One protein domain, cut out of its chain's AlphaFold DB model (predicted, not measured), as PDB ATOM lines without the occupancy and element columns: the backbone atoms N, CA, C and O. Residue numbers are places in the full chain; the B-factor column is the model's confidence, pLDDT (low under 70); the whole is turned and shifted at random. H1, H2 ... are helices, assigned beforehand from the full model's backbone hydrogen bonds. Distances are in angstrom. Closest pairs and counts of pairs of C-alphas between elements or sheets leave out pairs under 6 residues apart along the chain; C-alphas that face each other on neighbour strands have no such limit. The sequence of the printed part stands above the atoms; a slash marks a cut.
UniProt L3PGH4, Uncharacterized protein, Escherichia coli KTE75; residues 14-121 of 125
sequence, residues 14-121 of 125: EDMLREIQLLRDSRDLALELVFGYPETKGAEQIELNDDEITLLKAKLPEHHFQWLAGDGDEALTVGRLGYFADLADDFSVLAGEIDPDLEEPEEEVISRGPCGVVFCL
ATOM      1  N   GLU A  14      39.654 -22.620  -4.070       85.69
ATOM      2  CA  GLU A  14      40.288 -23.422  -3.019       85.69
ATOM      3  C   GLU A  14      39.268 -23.942  -2.002       85.69
ATOM      4  O   GLU A  14      39.392 -25.070  -1.524       85.69
ATOM      5  N   ASP A  15      38.247 -23.143  -1.687       85.81
ATOM      6  CA  ASP A  15      37.178 -23.569  -0.790       85.81
ATOM      7  C   ASP A  15      36.257 -24.591  -1.464       85.81
ATOM      8  O   ASP A  15      35.858 -25.545  -0.805       85.81
ATOM      9  N   MET A  16      35.976 -24.450  -2.766       85.06
ATOM     10  CA  MET A  16      35.235 -25.464  -3.530       85.06
ATOM     11  C   MET A  16      35.986 -26.797  -3.554       85.06
ATOM     12  O   MET A  16      35.404 -27.819  -3.215       85.06
ATOM     13  N   LEU A  17      37.288 -26.787  -3.864       86.25
ATOM     14  CA  LEU A  17      38.145 -27.980  -3.821       86.25
ATOM     15  C   LEU A  17      38.115 -28.657  -2.447       86.25
ATOM     16  O   LEU A  17      37.951 -29.871  -2.344       86.25
ATOM     17  N   ARG A  18      38.257 -27.865  -1.377       87.62
ATOM     18  CA  ARG A  18      38.214 -28.384  -0.007       87.62
ATOM     19  C   ARG A  18      36.856 -29.002   0.313       87.62
ATOM     20  O   ARG A  18      36.816 -30.060   0.928       87.62
ATOM     21  N   GLU A  19      35.771 -28.346  -0.077       88.44
ATOM     22  CA  GLU A  19      34.417 -28.813   0.214       88.44
ATOM     23  C   GLU A  19      34.075 -30.091  -0.559       88.44
ATOM     24  O   GLU A  19      33.547 -31.030   0.026       88.44
ATOM     25  N   ILE A  20      34.462 -30.176  -1.836       89.00
ATOM     26  CA  ILE A  20      34.313 -31.397  -2.637       89.00
ATOM     27  C   ILE A  20      35.117 -32.551  -2.033       89.00
ATOM     28  O   ILE A  20      34.600 -33.660  -1.924       89.00
ATOM     29  N   GLN A  21      36.342 -32.305  -1.554       89.81
ATOM     30  CA  GLN A  21      37.105 -33.345  -0.862       89.81
ATOM     31  C   GLN A  21      36.413 -33.801   0.430       89.81
ATOM     32  O   GLN A  21      36.300 -34.998   0.677       89.81
ATOM     33  N   LEU A  22      35.904 -32.868   1.240       91.69
ATOM     34  CA  LEU A  22      35.147 -33.211   2.446       91.69
ATOM     35  C   LEU A  22      33.883 -34.016   2.121       91.69
ATOM     36  O   LEU A  22      33.494 -34.886   2.903       91.69
ATOM     37  N   LEU A  23      33.230 -33.718   0.998       91.94
ATOM     38  CA  LEU A  23      32.055 -34.443   0.526       91.94
ATOM     39  C   LEU A  23      32.410 -35.884   0.140       91.94
ATOM     40  O   LEU A  23      31.719 -36.799   0.585       91.94
ATOM     41  N   ARG A  24      33.516 -36.092  -0.583       92.81
ATOM     42  CA  ARG A  24      34.050 -37.426  -0.922       92.81
ATOM     43  C   ARG A  24      34.391 -38.236   0.323       92.81
ATOM     44  O   ARG A  24      33.872 -39.331   0.495       92.81
ATOM     45  N   ASP A  25      35.130 -37.650   1.264       93.94
ATOM     46  CA  ASP A  25      35.461 -38.313   2.534       93.94
ATOM     47  C   ASP A  25      34.189 -38.708   3.317       93.94
ATOM     48  O   ASP A  25      34.137 -39.732   4.003       93.94
ATOM     49  N   SER A  26      33.140 -37.884   3.218       95.12
ATOM     50  CA  SER A  26      31.849 -38.145   3.859       95.12
ATOM     51  C   SER A  26      31.072 -39.266   3.170       95.12
ATOM     52  O   SER A  26      30.483 -40.099   3.862       95.12
ATOM     53  N   ARG A  27      31.077 -39.302   1.831       95.00
ATOM     54  CA  ARG A  27      30.516 -40.391   1.018       95.00
ATOM     55  C   ARG A  27      31.191 -41.712   1.367       95.00
ATOM     56  O   ARG A  27      30.497 -42.676   1.675       95.00
ATOM     57  N   ASP A  28      32.518 -41.739   1.383       95.00
ATOM     58  CA  ASP A  28      33.296 -42.957   1.612       95.00
ATOM     59  C   ASP A  28      33.022 -43.538   3.002       95.00
ATOM     60  O   ASP A  28      32.794 -44.740   3.142       95.00
ATOM     61  N   LEU A  29      32.940 -42.684   4.029       96.25
ATOM     62  CA  LEU A  29      32.540 -43.108   5.373       96.25
ATOM     63  C   LEU A  29      31.116 -43.687   5.399       96.25
ATOM     64  O   LEU A  29      30.862 -44.679   6.085       96.25
ATOM     65  N   ALA A  30      30.172 -43.065   4.688       95.06
ATOM     66  CA  ALA A  30      28.801 -43.561   4.617       95.06
ATOM     67  C   ALA A  30      28.738 -44.929   3.917       95.06
ATOM     68  O   ALA A  30      28.067 -45.832   4.419       95.06
ATOM     69  N   LEU A  31      29.480 -45.108   2.820       93.81
ATOM     70  CA  LEU A  31      29.592 -46.381   2.106       93.81
ATOM     71  C   LEU A  31      30.261 -47.466   2.955       93.81
ATOM     72  O   LEU A  31      29.761 -48.587   2.987       93.81
ATOM     73  N   GLU A  32      31.329 -47.147   3.693       95.12
ATOM     74  CA  GLU A  32      31.985 -48.090   4.613       95.12
ATOM     75  C   GLU A  32      30.982 -48.662   5.623       95.12
ATOM     76  O   GLU A  32      30.937 -49.876   5.845       95.12
ATOM     77  N   LEU A  33      30.134 -47.800   6.192       94.38
ATOM     78  CA  LEU A  33      29.072 -48.231   7.094       94.38
ATOM     79  C   LEU A  33      28.017 -49.068   6.370       94.38
ATOM     80  O   LEU A  33      27.678 -50.141   6.861       94.38
ATOM     81  N   VAL A  34      27.529 -48.631   5.202       93.06
ATOM     82  CA  VAL A  34      26.528 -49.369   4.407       93.06
ATOM     83  C   VAL A  34      27.018 -50.775   4.054       93.06
ATOM     84  O   VAL A  34      26.274 -51.737   4.239       93.06
ATOM     85  N   PHE A  35      28.273 -50.923   3.623       91.56
ATOM     86  CA  PHE A  35      28.876 -52.222   3.305       91.56
ATOM     87  C   PHE A  35      29.079 -53.121   4.533       91.56
ATOM     88  O   PHE A  35      29.266 -54.331   4.390       91.56
ATOM     89  N   GLY A  36      29.013 -52.562   5.743       90.88
ATOM     90  CA  GLY A  36      28.968 -53.324   6.990       90.88
ATOM     91  C   GLY A  36      27.644 -54.066   7.217       90.88
ATOM     92  O   GLY A  36      27.600 -55.004   8.019       90.88
ATOM     93  N   TYR A  37      26.575 -53.692   6.506       91.25
ATOM     94  CA  TYR A  37      25.247 -54.288   6.641       91.25
ATOM     95  C   TYR A  37      24.990 -55.407   5.618       91.25
ATOM     96  O   TYR A  37      25.523 -55.399   4.510       91.25
ATOM     97  N   PRO A  38      24.153 -56.406   5.961       87.25
ATOM     98  CA  PRO A  38      23.840 -57.496   5.046       87.25
ATOM     99  C   PRO A  38      22.984 -57.010   3.867       87.25
ATOM    100  O   PRO A  38      21.936 -56.401   4.078       87.25
ATOM    101  N   GLU A  39      23.354 -57.390   2.640       84.69
ATOM    102  CA  GLU A  39      22.576 -57.150   1.410       84.69
ATOM    103  C   GLU A  39      21.297 -58.006   1.372       84.69
ATOM    104  O   GLU A  39      21.161 -58.993   0.645       84.69
ATOM    105  N   THR A  40      20.337 -57.662   2.224       85.38
ATOM    106  CA  THR A  40      19.073 -58.379   2.382       85.38
ATOM    107  C   THR A  40      17.898 -57.443   2.164       85.38
ATOM    108  O   THR A  40      17.989 -56.233   2.354       85.38
ATOM    109  N   LYS A  41      16.757 -58.002   1.754       80.56
ATOM    110  CA  LYS A  41      15.537 -57.217   1.563       80.56
ATOM    111  C   LYS A  41      15.136 -56.556   2.886       80.56
ATOM    112  O   LYS A  41      14.857 -57.276   3.844       80.56
ATOM    113  N   GLY A  42      15.038 -55.229   2.910       84.69
ATOM    114  CA  GLY A  42      14.717 -54.467   4.115       84.69
ATOM    115  C   GLY A  42      15.939 -53.936   4.862       84.69
ATOM    116  O   GLY A  42      15.754 -53.274   5.880       84.69
ATOM    117  N   ALA A  43      17.166 -54.197   4.389       87.31
ATOM    118  CA  ALA A  43      18.379 -53.653   4.997       87.31
ATOM    119  C   ALA A  43      18.347 -52.120   5.065       87.31
ATOM    120  O   ALA A  43      18.808 -51.538   6.039       87.31
ATOM    121  N   GLU A  44      17.699 -51.469   4.097       90.31
ATOM    122  CA  GLU A  44      17.533 -50.019   4.041       90.31
ATOM    123  C   GLU A  44      16.730 -49.429   5.218       90.31
ATOM    124  O   GLU A  44      16.840 -48.235   5.509       90.31
ATOM    125  N   GLN A  45      15.938 -50.258   5.907       92.88
ATOM    126  CA  GLN A  45      15.121 -49.879   7.066       92.88
ATOM    127  C   GLN A  45      15.826 -50.141   8.401       92.88
ATOM    128  O   GLN A  45      15.268 -49.822   9.449       92.88
ATOM    129  N   ILE A  46      17.019 -50.740   8.385       94.06
ATOM    130  CA  ILE A  46      17.782 -50.974   9.608       94.06
ATOM    131  C   ILE A  46      18.252 -49.622  10.147       94.06
ATOM    132  O   ILE A  46      18.878 -48.845   9.426       94.06
ATOM    133  N   GLU A  47      17.916 -49.341  11.403       95.50
ATOM    134  CA  GLU A  47      18.383 -48.159  12.124       95.50
ATOM    135  C   GLU A  47      19.853 -48.322  12.514       95.50
ATOM    136  O   GLU A  47      20.278 -49.403  12.932       95.50
ATOM    137  N   LEU A  48      20.613 -47.234  12.393       94.69
ATOM    138  CA  LEU A  48      21.992 -47.178  12.859       94.69
ATOM    139  C   LEU A  48      22.035 -47.274  14.379       94.69
ATOM    140  O   LEU A  48      21.185 -46.719  15.082       94.69
ATOM    141  N   ASN A  49      23.056 -47.946  14.895       94.25
ATOM    142  CA  ASN A  49      23.261 -48.021  16.337       94.25
ATOM    143  C   ASN A  49      23.940 -46.749  16.887       94.25
ATOM    144  O   ASN A  49      24.486 -45.927  16.150       94.25
ATOM    145  N   ASP A  50      23.924 -46.594  18.214       94.69
ATOM    146  CA  ASP A  50      24.480 -45.413  18.888       94.69
ATOM    147  C   ASP A  50      25.980 -45.199  18.609       94.69
ATOM    148  O   ASP A  50      26.435 -44.051  18.539       94.69
ATOM    149  N   ASP A  51      26.750 -46.277  18.430       96.56
ATOM    150  CA  ASP A  51      28.188 -46.202  18.155       96.56
ATOM    151  C   ASP A  51      28.446 -45.653  16.744       96.56
ATOM    152  O   ASP A  51      29.299 -44.781  16.562       96.56
ATOM    153  N   GLU A  52      27.663 -46.081  15.756       96.06
ATOM    154  CA  GLU A  52      27.716 -45.571  14.380       96.06
ATOM    155  C   GLU A  52      27.278 -44.110  14.301       96.06
ATOM    156  O   GLU A  52      27.943 -43.292  13.668       96.06
ATOM    157  N   ILE A  53      26.204 -43.741  15.005       94.44
ATOM    158  CA  ILE A  53      25.757 -42.344  15.086       94.44
ATOM    159  C   ILE A  53      26.842 -41.478  15.739       94.44
ATOM    160  O   ILE A  53      27.095 -40.349  15.307       94.44
ATOM    161  N   THR A  54      27.502 -41.994  16.777       95.62
ATOM    162  CA  THR A  54      28.611 -41.308  17.449       95.62
ATOM    163  C   THR A  54      29.808 -41.144  16.516       95.62
ATOM    164  O   THR A  54      30.390 -40.058  16.461       95.62
ATOM    165  N   LEU A  55      30.147 -42.178  15.744       95.94
ATOM    166  CA  LEU A  55      31.200 -42.124  14.734       95.94
ATOM    167  C   LEU A  55      30.895 -41.065  13.669       95.94
ATOM    168  O   LEU A  55      31.754 -40.230  13.383       95.94
ATOM    169  N   LEU A  56      29.670 -41.050  13.140       95.31
ATOM    170  CA  LEU A  56      29.236 -40.089  12.126       95.31
ATOM    171  C   LEU A  56      29.335 -38.652  12.637       95.31
ATOM    172  O   LEU A  56      29.919 -37.810  11.966       95.31
ATOM    173  N   LYS A  57      28.865 -38.372  13.857       94.25
ATOM    174  CA  LYS A  57      29.005 -37.039  14.477       94.25
ATOM    175  C   LYS A  57      30.458 -36.622  14.698       94.25
ATOM    176  O   LYS A  57      30.749 -35.431  14.724       94.25
ATOM    177  N   ALA A  58      31.353 -37.581  14.922       95.38
ATOM    178  CA  ALA A  58      32.762 -37.308  15.176       95.38
ATOM    179  C   ALA A  58      33.575 -37.094  13.891       95.38
ATOM    180  O   ALA A  58      34.612 -36.431  13.934       95.38
ATOM    181  N   LYS A  59      33.149 -37.698  12.777       95.62
ATOM    182  CA  LYS A  59      33.910 -37.742  11.524       95.62
ATOM    183  C   LYS A  59      33.341 -36.848  10.432       95.62
ATOM    184  O   LYS A  59      34.123 -36.300   9.661       95.62
ATOM    185  N   LEU A  60      32.022 -36.691  10.370       94.19
ATOM    186  CA  LEU A  60      31.393 -35.839   9.372       94.19
ATOM    187  C   LEU A  60      31.488 -34.365   9.774       94.19
ATOM    188  O   LEU A  60      31.318 -34.029  10.952       94.19
ATOM    189  N   PRO A  61      31.676 -33.461   8.799       92.75
ATOM    190  CA  PRO A  61      31.365 -32.053   8.990       92.75
ATOM    191  C   PRO A  61      29.933 -31.873   9.509       92.75
ATOM    192  O   PRO A  61      29.019 -32.598   9.107       92.75
ATOM    193  N   GLU A  62      29.719 -30.889  10.389       90.62
ATOM    194  CA  GLU A  62      28.422 -30.671  11.050       90.62
ATOM    195  C   GLU A  62      27.274 -30.551  10.042       90.62
ATOM    196  O   GLU A  62      26.196 -31.105  10.248       90.62
ATOM    197  N   HIS A  63      27.507 -29.866   8.925       86.81
ATOM    198  CA  HIS A  63      26.500 -29.673   7.891       86.81
ATOM    199  C   HIS A  63      26.225 -30.926   7.058       86.81
ATOM    200  O   HIS A  63      25.078 -31.138   6.673       86.81
ATOM    201  N   HIS A  64      27.217 -31.791   6.831       90.88
ATOM    202  CA  HIS A  64      26.990 -33.103   6.212       90.88
ATOM    203  C   HIS A  64      26.189 -34.005   7.143       90.88
ATOM    204  O   HIS A  64      25.245 -34.661   6.709       90.88
ATOM    205  N   PHE A  65      26.492 -33.971   8.444       92.00
ATOM    206  CA  PHE A  65      25.689 -34.682   9.430       92.00
ATOM    207  C   PHE A  65      24.250 -34.154   9.477       92.00
ATOM    208  O   PHE A  65      23.322 -34.947   9.565       92.00
ATOM    209  N   GLN A  66      24.033 -32.838   9.387       88.38
ATOM    210  CA  GLN A  66      22.685 -32.255   9.314       88.38
ATOM    211  C   GLN A  66      21.944 -32.668   8.039       88.38
ATOM    212  O   GLN A  66      20.757 -32.973   8.098       88.38
ATOM    213  N   TRP A  67      22.630 -32.720   6.898       87.06
ATOM    214  CA  TRP A  67      22.042 -33.211   5.655       87.06
ATOM    215  C   TRP A  67      21.618 -34.677   5.780       87.06
ATOM    216  O   TRP A  67      20.482 -35.028   5.455       87.06
ATOM    217  N   LEU A  68      22.499 -35.506   6.343       89.50
ATOM    218  CA  LEU A  68      22.221 -36.904   6.625       89.50
ATOM    219  C   LEU A  68      21.082 -37.067   7.641       89.50
ATOM    220  O   LEU A  68      20.203 -37.884   7.420       89.50
ATOM    221  N   ALA A  69      21.053 -36.306   8.735       86.56
ATOM    222  CA  ALA A  69      20.062 -36.437   9.809       86.56
ATOM    223  C   ALA A  69      18.708 -35.779   9.504       86.56
ATOM    224  O   ALA A  69      17.697 -36.151  10.098       86.56
ATOM    225  N   GLY A  70      18.660 -34.828   8.570       80.50
ATOM    226  CA  GLY A  70      17.472 -34.010   8.330       80.50
ATOM    227  C   GLY A  70      17.049 -33.211   9.565       80.50
ATOM    228  O   GLY A  70      17.872 -32.854  10.408       80.50
ATOM    229  N   ASP A  71      15.746 -32.956   9.693       73.00
ATOM    230  CA  ASP A  71      15.166 -32.129  10.762       73.00
ATOM    231  C   ASP A  71      15.163 -32.797  12.161       73.00
ATOM    232  O   ASP A  71      14.565 -32.274  13.098       73.00
ATOM    233  N   GLY A  72      15.872 -33.920  12.338       63.81
ATOM    234  CA  GLY A  72      16.222 -34.483  13.650       63.81
ATOM    235  C   GLY A  72      15.174 -35.376  14.322       63.81
ATOM    236  O   GLY A  72      15.480 -35.954  15.363       63.81
ATOM    237  N   ASP A  73      13.987 -35.530  13.731       66.25
ATOM    238  CA  ASP A  73      12.900 -36.359  14.283       66.25
ATOM    239  C   ASP A  73      12.843 -37.787  13.699       66.25
ATOM    240  O   ASP A  73      12.119 -38.640  14.215       66.25
ATOM    241  N   GLU A  74      13.603 -38.079  12.638       78.31
ATOM    242  CA  GLU A  74      13.631 -39.394  11.983       78.31
ATOM    243  C   GLU A  74      14.857 -40.213  12.404       78.31
ATOM    244  O   GLU A  74      15.959 -39.684  12.559       78.31
ATOM    245  N   ALA A  75      14.671 -41.527  12.561       86.50
ATOM    246  CA  ALA A  75      15.781 -42.439  12.801       86.50
ATOM    247  C   ALA A  75      16.736 -42.448  11.596       86.50
ATOM    248  O   ALA A  75      16.309 -42.491  10.439       86.50
ATOM    249  N   LEU A  76      18.042 -42.432  11.870       92.88
ATOM    250  CA  LEU A  76      19.056 -42.640  10.841       92.88
ATOM    251  C   LEU A  76      19.063 -44.114  10.456       92.88
ATOM    252  O   LEU A  76      19.285 -44.969  11.310       92.88
ATOM    253  N   THR A  77      18.833 -44.409   9.178       95.06
ATOM    254  CA  THR A  77      18.836 -45.778   8.658       95.06
ATOM    255  C   THR A  77      19.970 -46.005   7.668       95.06
ATOM    256  O   THR A  77      20.508 -45.061   7.084       95.06
ATOM    257  N   VAL A  78      20.285 -47.274   7.413       94.44
ATOM    258  CA  VAL A  78      21.225 -47.687   6.357       94.44
ATOM    259  C   VAL A  78      20.805 -47.132   4.995       94.44
ATOM    260  O   VAL A  78      21.640 -46.641   4.243       94.44
ATOM    261  N   GLY A  79      19.504 -47.130   4.686       92.69
ATOM    262  CA  GLY A  79      18.993 -46.556   3.439       92.69
ATOM    263  C   GLY A  79      19.279 -45.060   3.313       92.69
ATOM    264  O   GLY A  79      19.530 -44.567   2.217       92.69
ATOM    265  N   ARG A  80      19.296 -44.340   4.439       93.00
ATOM    266  CA  ARG A  80      19.615 -42.914   4.469       93.00
ATOM    267  C   ARG A  80      21.104 -42.645   4.262       93.00
ATOM    268  O   ARG A  80      21.433 -41.676   3.586       93.00
ATOM    269  N   LEU A  81      21.979 -43.512   4.779       94.38
ATOM    270  CA  LEU A  81      23.409 -43.480   4.449       94.38
ATOM    271  C   LEU A  81      23.647 -43.732   2.960       94.38
ATOM    272  O   LEU A  81      24.392 -42.980   2.345       94.38
ATOM    273  N   GLY A  82      22.983 -44.742   2.387       93.19
ATOM    274  CA  GLY A  82      23.078 -45.042   0.956       93.19
ATOM    275  C   GLY A  82      22.632 -43.861   0.097       93.19
ATOM    276  O   GLY A  82      23.389 -43.395  -0.740       93.19
ATOM    277  N   TYR A  83      21.460 -43.288   0.386       91.62
ATOM    278  CA  TYR A  83      20.972 -42.105  -0.327       91.62
ATOM    279  C   TYR A  83      21.911 -40.897  -0.203       91.62
ATOM    280  O   TYR A  83      22.114 -40.162  -1.167       91.62
ATOM    281  N   PHE A  84      22.474 -40.670   0.986       93.06
ATOM    282  CA  PHE A  84      23.463 -39.616   1.189       93.06
ATOM    283  C   PHE A  84      24.723 -39.860   0.350       93.06
ATOM    284  O   PHE A  84      25.216 -38.922  -0.270       93.06
ATOM    285  N   ALA A  85      25.216 -41.101   0.306       93.69
ATOM    286  CA  ALA A  85      26.377 -41.471  -0.491       93.69
ATOM    287  C   ALA A  85      26.120 -41.305  -1.996       93.69
ATOM    288  O   ALA A  85      26.912 -40.645  -2.656       93.69
ATOM    289  N   ASP A  86      24.997 -41.816  -2.510       91.44
ATOM    290  CA  ASP A  86      24.614 -41.685  -3.923       91.44
ATOM    291  C   ASP A  86      24.553 -40.209  -4.342       91.44
ATOM    292  O   ASP A  86      25.079 -39.805  -5.374       91.44
ATOM    293  N   LEU A  87      23.950 -39.367  -3.500       89.50
ATOM    294  CA  LEU A  87      23.821 -37.946  -3.787       89.50
ATOM    295  C   LEU A  87      25.170 -37.216  -3.709       89.50
ATOM    296  O   LEU A  87      25.441 -36.338  -4.524       89.50
ATOM    297  N   ALA A  88      26.017 -37.566  -2.739       90.56
ATOM    298  CA  ALA A  88      27.373 -37.035  -2.641       90.56
ATOM    299  C   ALA A  88      28.227 -37.421  -3.862       90.56
ATOM    300  O   ALA A  88      29.012 -36.596  -4.333       90.56
ATOM    301  N   ASP A  89      28.033 -38.628  -4.393       89.12
ATOM    302  CA  ASP A  89      28.676 -39.112  -5.614       89.12
ATOM    303  C   ASP A  89      28.238 -38.306  -6.845       89.12
ATOM    304  O   ASP A  89      29.075 -37.739  -7.547       89.12
ATOM    305  N   ASP A  90      26.926 -38.120  -7.033       88.44
ATOM    306  CA  ASP A  90      26.376 -37.283  -8.108       88.44
ATOM    307  C   ASP A  90      26.956 -35.854  -8.071       88.44
ATOM    308  O   ASP A  90      27.341 -35.290  -9.099       88.44
ATOM    309  N   PHE A  91      27.054 -35.251  -6.879       85.19
ATOM    310  CA  PHE A  91      27.663 -33.927  -6.717       85.19
ATOM    311  C   PHE A  91      29.169 -33.921  -7.012       85.19
ATOM    312  O   PHE A  91      29.655 -32.947  -7.590       85.19
ATOM    313  N   SER A  92      29.899 -34.978  -6.640       85.12
ATOM    314  CA  SER A  92      31.324 -35.140  -6.961       85.12
ATOM    315  C   SER A  92      31.546 -35.138  -8.476       85.12
ATOM    316  O   SER A  92      32.406 -34.408  -8.972       85.12
ATOM    317  N   VAL A  93      30.718 -35.881  -9.216       85.25
ATOM    318  CA  VAL A  93      30.765 -35.941 -10.685       85.25
ATOM    319  C   VAL A  93      30.448 -34.578 -11.301       85.25
ATOM    320  O   VAL A  93      31.207 -34.078 -12.133       85.25
ATOM    321  N   LEU A  94      29.366 -33.931 -10.857       84.50
ATOM    322  CA  LEU A  94      28.981 -32.603 -11.347       84.50
ATOM    323  C   LEU A  94      30.059 -31.543 -11.083       84.50
ATOM    324  O   LEU A  94      30.201 -30.607 -11.869       84.50
ATOM    325  N   ALA A  95      30.831 -31.670 -10.003       84.50
ATOM    326  CA  ALA A  95      31.933 -30.756  -9.729       84.50
ATOM    327  C   ALA A  95      33.015 -30.826 -10.819       84.50
ATOM    328  O   ALA A  95      33.463 -29.779 -11.288       84.50
ATOM    329  N   GLY A  96      33.359 -32.033 -11.284       82.25
ATOM    330  CA  GLY A  96      34.288 -32.235 -12.402       82.25
ATOM    331  C   GLY A  96      33.792 -31.639 -13.725       82.25
ATOM    332  O   GLY A  96      34.585 -31.111 -14.504       82.25
ATOM    333  N   GLU A  97      32.474 -31.628 -13.963       82.88
ATOM    334  CA  GLU A  97      31.892 -30.964 -15.142       82.88
ATOM    335  C   GLU A  97      32.042 -29.432 -15.104       82.88
ATOM    336  O   GLU A  97      32.093 -28.782 -16.153       82.88
ATOM    337  N   ILE A  98      32.098 -28.844 -13.905       76.88
ATOM    338  CA  ILE A  98      32.227 -27.394 -13.702       76.88
ATOM    339  C   ILE A  98      33.686 -26.946 -13.855       76.88
ATOM    340  O   ILE A  98      33.953 -25.924 -14.494       76.88
ATOM    341  N   ASP A  99      34.628 -27.686 -13.271       76.75
ATOM    342  CA  ASP A  99      36.066 -27.422 -13.347       76.75
ATOM    343  C   ASP A  99      36.815 -28.767 -13.321       76.75
ATOM    344  O   ASP A  99      36.675 -29.498 -12.342       76.75
ATOM    345  N   PRO A 100      37.629 -29.102 -14.341       82.81
ATOM    346  CA  PRO A 100      38.370 -30.365 -14.380       82.81
ATOM    347  C   PRO A 100      39.276 -30.607 -13.167       82.81
ATOM    348  O   PRO A 100      39.503 -31.749 -12.794       82.81
ATOM    349  N   ASP A 101      39.771 -29.560 -12.496       79.62
ATOM    350  CA  ASP A 101      40.572 -29.755 -11.278       79.62
ATOM    351  C   ASP A 101      39.716 -30.211 -10.077       79.62
ATOM    352  O   ASP A 101      40.265 -30.623  -9.056       79.62
ATOM    353  N   LEU A 102      38.385 -30.105 -10.169       79.31
ATOM    354  CA  LEU A 102      37.434 -30.658  -9.203       79.31
ATOM    355  C   LEU A 102      37.040 -32.100  -9.537       79.31
ATOM    356  O   LEU A 102      36.279 -32.684  -8.769       79.31
ATOM    357  N   GLU A 103      37.512 -32.672 -10.646       82.19
ATOM    358  CA  GLU A 103      37.228 -34.060 -11.005       82.19
ATOM    359  C   GLU A 103      37.678 -35.011  -9.890       82.19
ATOM    360  O   GLU A 103      38.557 -34.711  -9.068       82.19
ATOM    361  N   GLU A 104      36.978 -36.131  -9.770       77.81
ATOM    362  CA  GLU A 104      37.359 -37.138  -8.797       77.81
ATOM    363  C   GLU A 104      38.657 -37.800  -9.243       77.81
ATOM    364  O   GLU A 104      38.728 -38.243 -10.388       77.81
ATOM    365  N   PRO A 105      39.705 -37.838  -8.393       73.31
ATOM    366  CA  PRO A 105      40.900 -38.577  -8.755       73.31
ATOM    367  C   PRO A 105      40.506 -40.031  -9.002       73.31
ATOM    368  O   PRO A 105      39.745 -40.600  -8.219       73.31
ATOM    369  N   GLU A 106      41.029 -40.622 -10.076       68.38
ATOM    370  CA  GLU A 106      40.810 -42.037 -10.358       68.38
ATOM    371  C   GLU A 106      41.145 -42.857  -9.110       68.38
ATOM    372  O   GLU A 106      42.211 -42.683  -8.506       68.38
ATOM    373  N   GLU A 107      40.220 -43.728  -8.694       57.66
ATOM    374  CA  GLU A 107      40.479 -44.631  -7.582       57.66
ATOM    375  C   GLU A 107      41.753 -45.423  -7.895       57.66
ATOM    376  O   GLU A 107      41.818 -46.146  -8.894       57.66
ATOM    377  N   GLU A 108      42.780 -45.316  -7.042       47.97
ATOM    378  CA  GLU A 108      43.919 -46.222  -7.130       47.97
ATOM    379  C   GLU A 108      43.377 -47.644  -6.959       47.97
ATOM    380  O   GLU A 108      43.062 -48.083  -5.849       47.97
ATOM    381  N   VAL A 109      43.261 -48.384  -8.066       43.16
ATOM    382  CA  VAL A 109      42.853 -49.785  -8.040       43.16
ATOM    383  C   VAL A 109      43.944 -50.559  -7.312       43.16
ATOM    384  O   VAL A 109      44.917 -51.039  -7.904       43.16
ATOM    385  N   ILE A 110      43.781 -50.723  -5.999       46.19
ATOM    386  CA  ILE A 110      44.591 -51.641  -5.210       46.19
ATOM    387  C   ILE A 110      44.163 -53.052  -5.608       46.19
ATOM    388  O   ILE A 110      43.340 -53.712  -4.969       46.19
ATOM    389  N   SER A 111      44.744 -53.543  -6.698       44.59
ATOM    390  CA  SER A 111      44.593 -54.933  -7.092       44.59
ATOM    391  C   SER A 111      45.283 -55.808  -6.040       44.59
ATOM    392  O   SER A 111      46.511 -55.866  -5.917       44.59
ATOM    393  N   ARG A 112      44.489 -56.506  -5.220       39.31
ATOM    394  CA  ARG A 112      45.001 -57.605  -4.395       39.31
ATOM    395  C   ARG A 112      45.367 -58.755  -5.327       39.31
ATOM    396  O   ARG A 112      44.509 -59.539  -5.728       39.31
ATOM    397  N   GLY A 113      46.652 -58.880  -5.655       42.53
ATOM    398  CA  GLY A 113      47.172 -60.089  -6.291       42.53
ATOM    399  C   GLY A 113      46.889 -61.328  -5.420       42.53
ATOM    400  O   GLY A 113      46.749 -61.196  -4.198       42.53
ATOM    401  N   PRO A 114      46.863 -62.551  -5.989       39.50
ATOM    402  CA  PRO A 114      46.437 -63.784  -5.304       39.50
ATOM    403  C   PRO A 114      47.315 -64.228  -4.109       39.50
ATOM    404  O   PRO A 114      47.108 -65.308  -3.566       39.50
ATOM    405  N   CYS A 115      48.266 -63.400  -3.662       39.03
ATOM    406  CA  CYS A 115      49.174 -63.651  -2.540       39.03
ATOM    407  C   CYS A 115      49.282 -62.487  -1.529       39.03
ATOM    408  O   CYS A 115      50.224 -62.469  -0.740       39.03
ATOM    409  N   GLY A 116      48.364 -61.511  -1.523       40.81
ATOM    410  CA  GLY A 116      48.382 -60.431  -0.519       40.81
ATOM    411  C   GLY A 116      49.491 -59.388  -0.714       40.81
ATOM    412  O   GLY A 116      49.868 -58.705   0.234       40.81
ATOM    413  N   VAL A 117      50.010 -59.259  -1.937       39.16
ATOM    414  CA  VAL A 117      50.927 -58.179  -2.322       39.16
ATOM    415  C   VAL A 117      50.091 -57.038  -2.904       39.16
ATOM    416  O   VAL A 117      49.292 -57.271  -3.811       39.16
ATOM    417  N   VAL A 118      50.253 -55.834  -2.353       41.25
ATOM    418  CA  VAL A 118      49.657 -54.588  -2.857       41.25
ATOM    419  C   VAL A 118      50.462 -54.152  -4.081       41.25
ATOM    420  O   VAL A 118      51.652 -53.868  -3.953       41.25
ATOM    421  N   PHE A 119      49.842 -54.140  -5.260       40.72
ATOM    422  CA  PHE A 119      50.422 -53.548  -6.465       40.72
ATOM    423  C   PHE A 119      49.769 -52.185  -6.701       40.72
ATOM    424  O   PHE A 119      48.588 -52.130  -7.029       40.72
ATOM    425  N   CYS A 120      50.536 -51.105  -6.539       37.22
ATOM    426  CA  CYS A 120      50.155 -49.786  -7.040       37.22
ATOM    427  C   CYS A 120      50.457 -49.769  -8.544       37.22
ATOM    428  O   CYS A 120      51.628 -49.768  -8.936       37.22
ATOM    429  N   LEU A 121      49.423 -49.829  -9.381       40.88
ATOM    430  CA  LEU A 121      49.547 -49.559 -10.811       40.88
ATOM    431  C   LEU A 121      49.147 -48.103 -11.023       40.88
ATOM    432  O   LEU A 121      47.984 -47.758 -10.877       40.88
TER     433      LEU A 121
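What this domain is: This is residues 14 to 121 of the 125 residues of an uncharacterized protein of Escherichia coli KTE75 (UniProt L3PGH4). Two long helices, H1 and H4, are side by side and run opposite ways; the short helices H2 and H3 lie near H1, with H3 also meeting the early part of H4. After H4 a long tail, residues 99 to 121, leads away from the helices and folds back at its far end. The printed part has 108 residues, with four named helices in the order H1, H2, H3, H4 and no named strand, an all-helix class. It is only just loose, close to compact, with a radius of gyration of the C-alphas of 15.9 A, and spans 44 by 41 by 25 A.

How they stand to each other: Begin at H1, residues 14 to 35, and look for H4, residues 78 to 98. They touch at a shallow tilt of 31 degrees, and their closest C-alphas, of Arg 27 and Ala 85, are 4.5 A apart. H3, residues 62 to 69, touches H4 at residues 80 to 84 alone, where the C-alphas of Leu 68 and Phe 84 are closest at 6.2 A. H2, residues 50 to 59, is close to H1 but not clearly touching, the closest C-alphas being those of Leu 33 and Glu 52 at 7.9 A; H2 and H4 are apart. In H1, H2, H3 and H4 every O i to N i+4 pair is within hydrogen-bond range.

Where its parts are: Find C-alpha 14 at (40.288, -23.422, -3.019); from there H1 runs 31.6 A to C-alpha 35. H2 and H3 are 14.2 A and 10.2 A long. H4 runs 30.6 A to C-alpha 98 at (32.227, -27.394, -13.702).

The domain as a whole: The two farthest C-alphas, of Asp 73 and Cys 115, are 48.4 A apart. The printed part has no cut. The link from H1 to H2 is long, 14 residues. Residues 111 to 112 pair antiparallel with residues 118 to 119. The model's pLDDT is under 70 at residues 72 to 73 and 106 to 121.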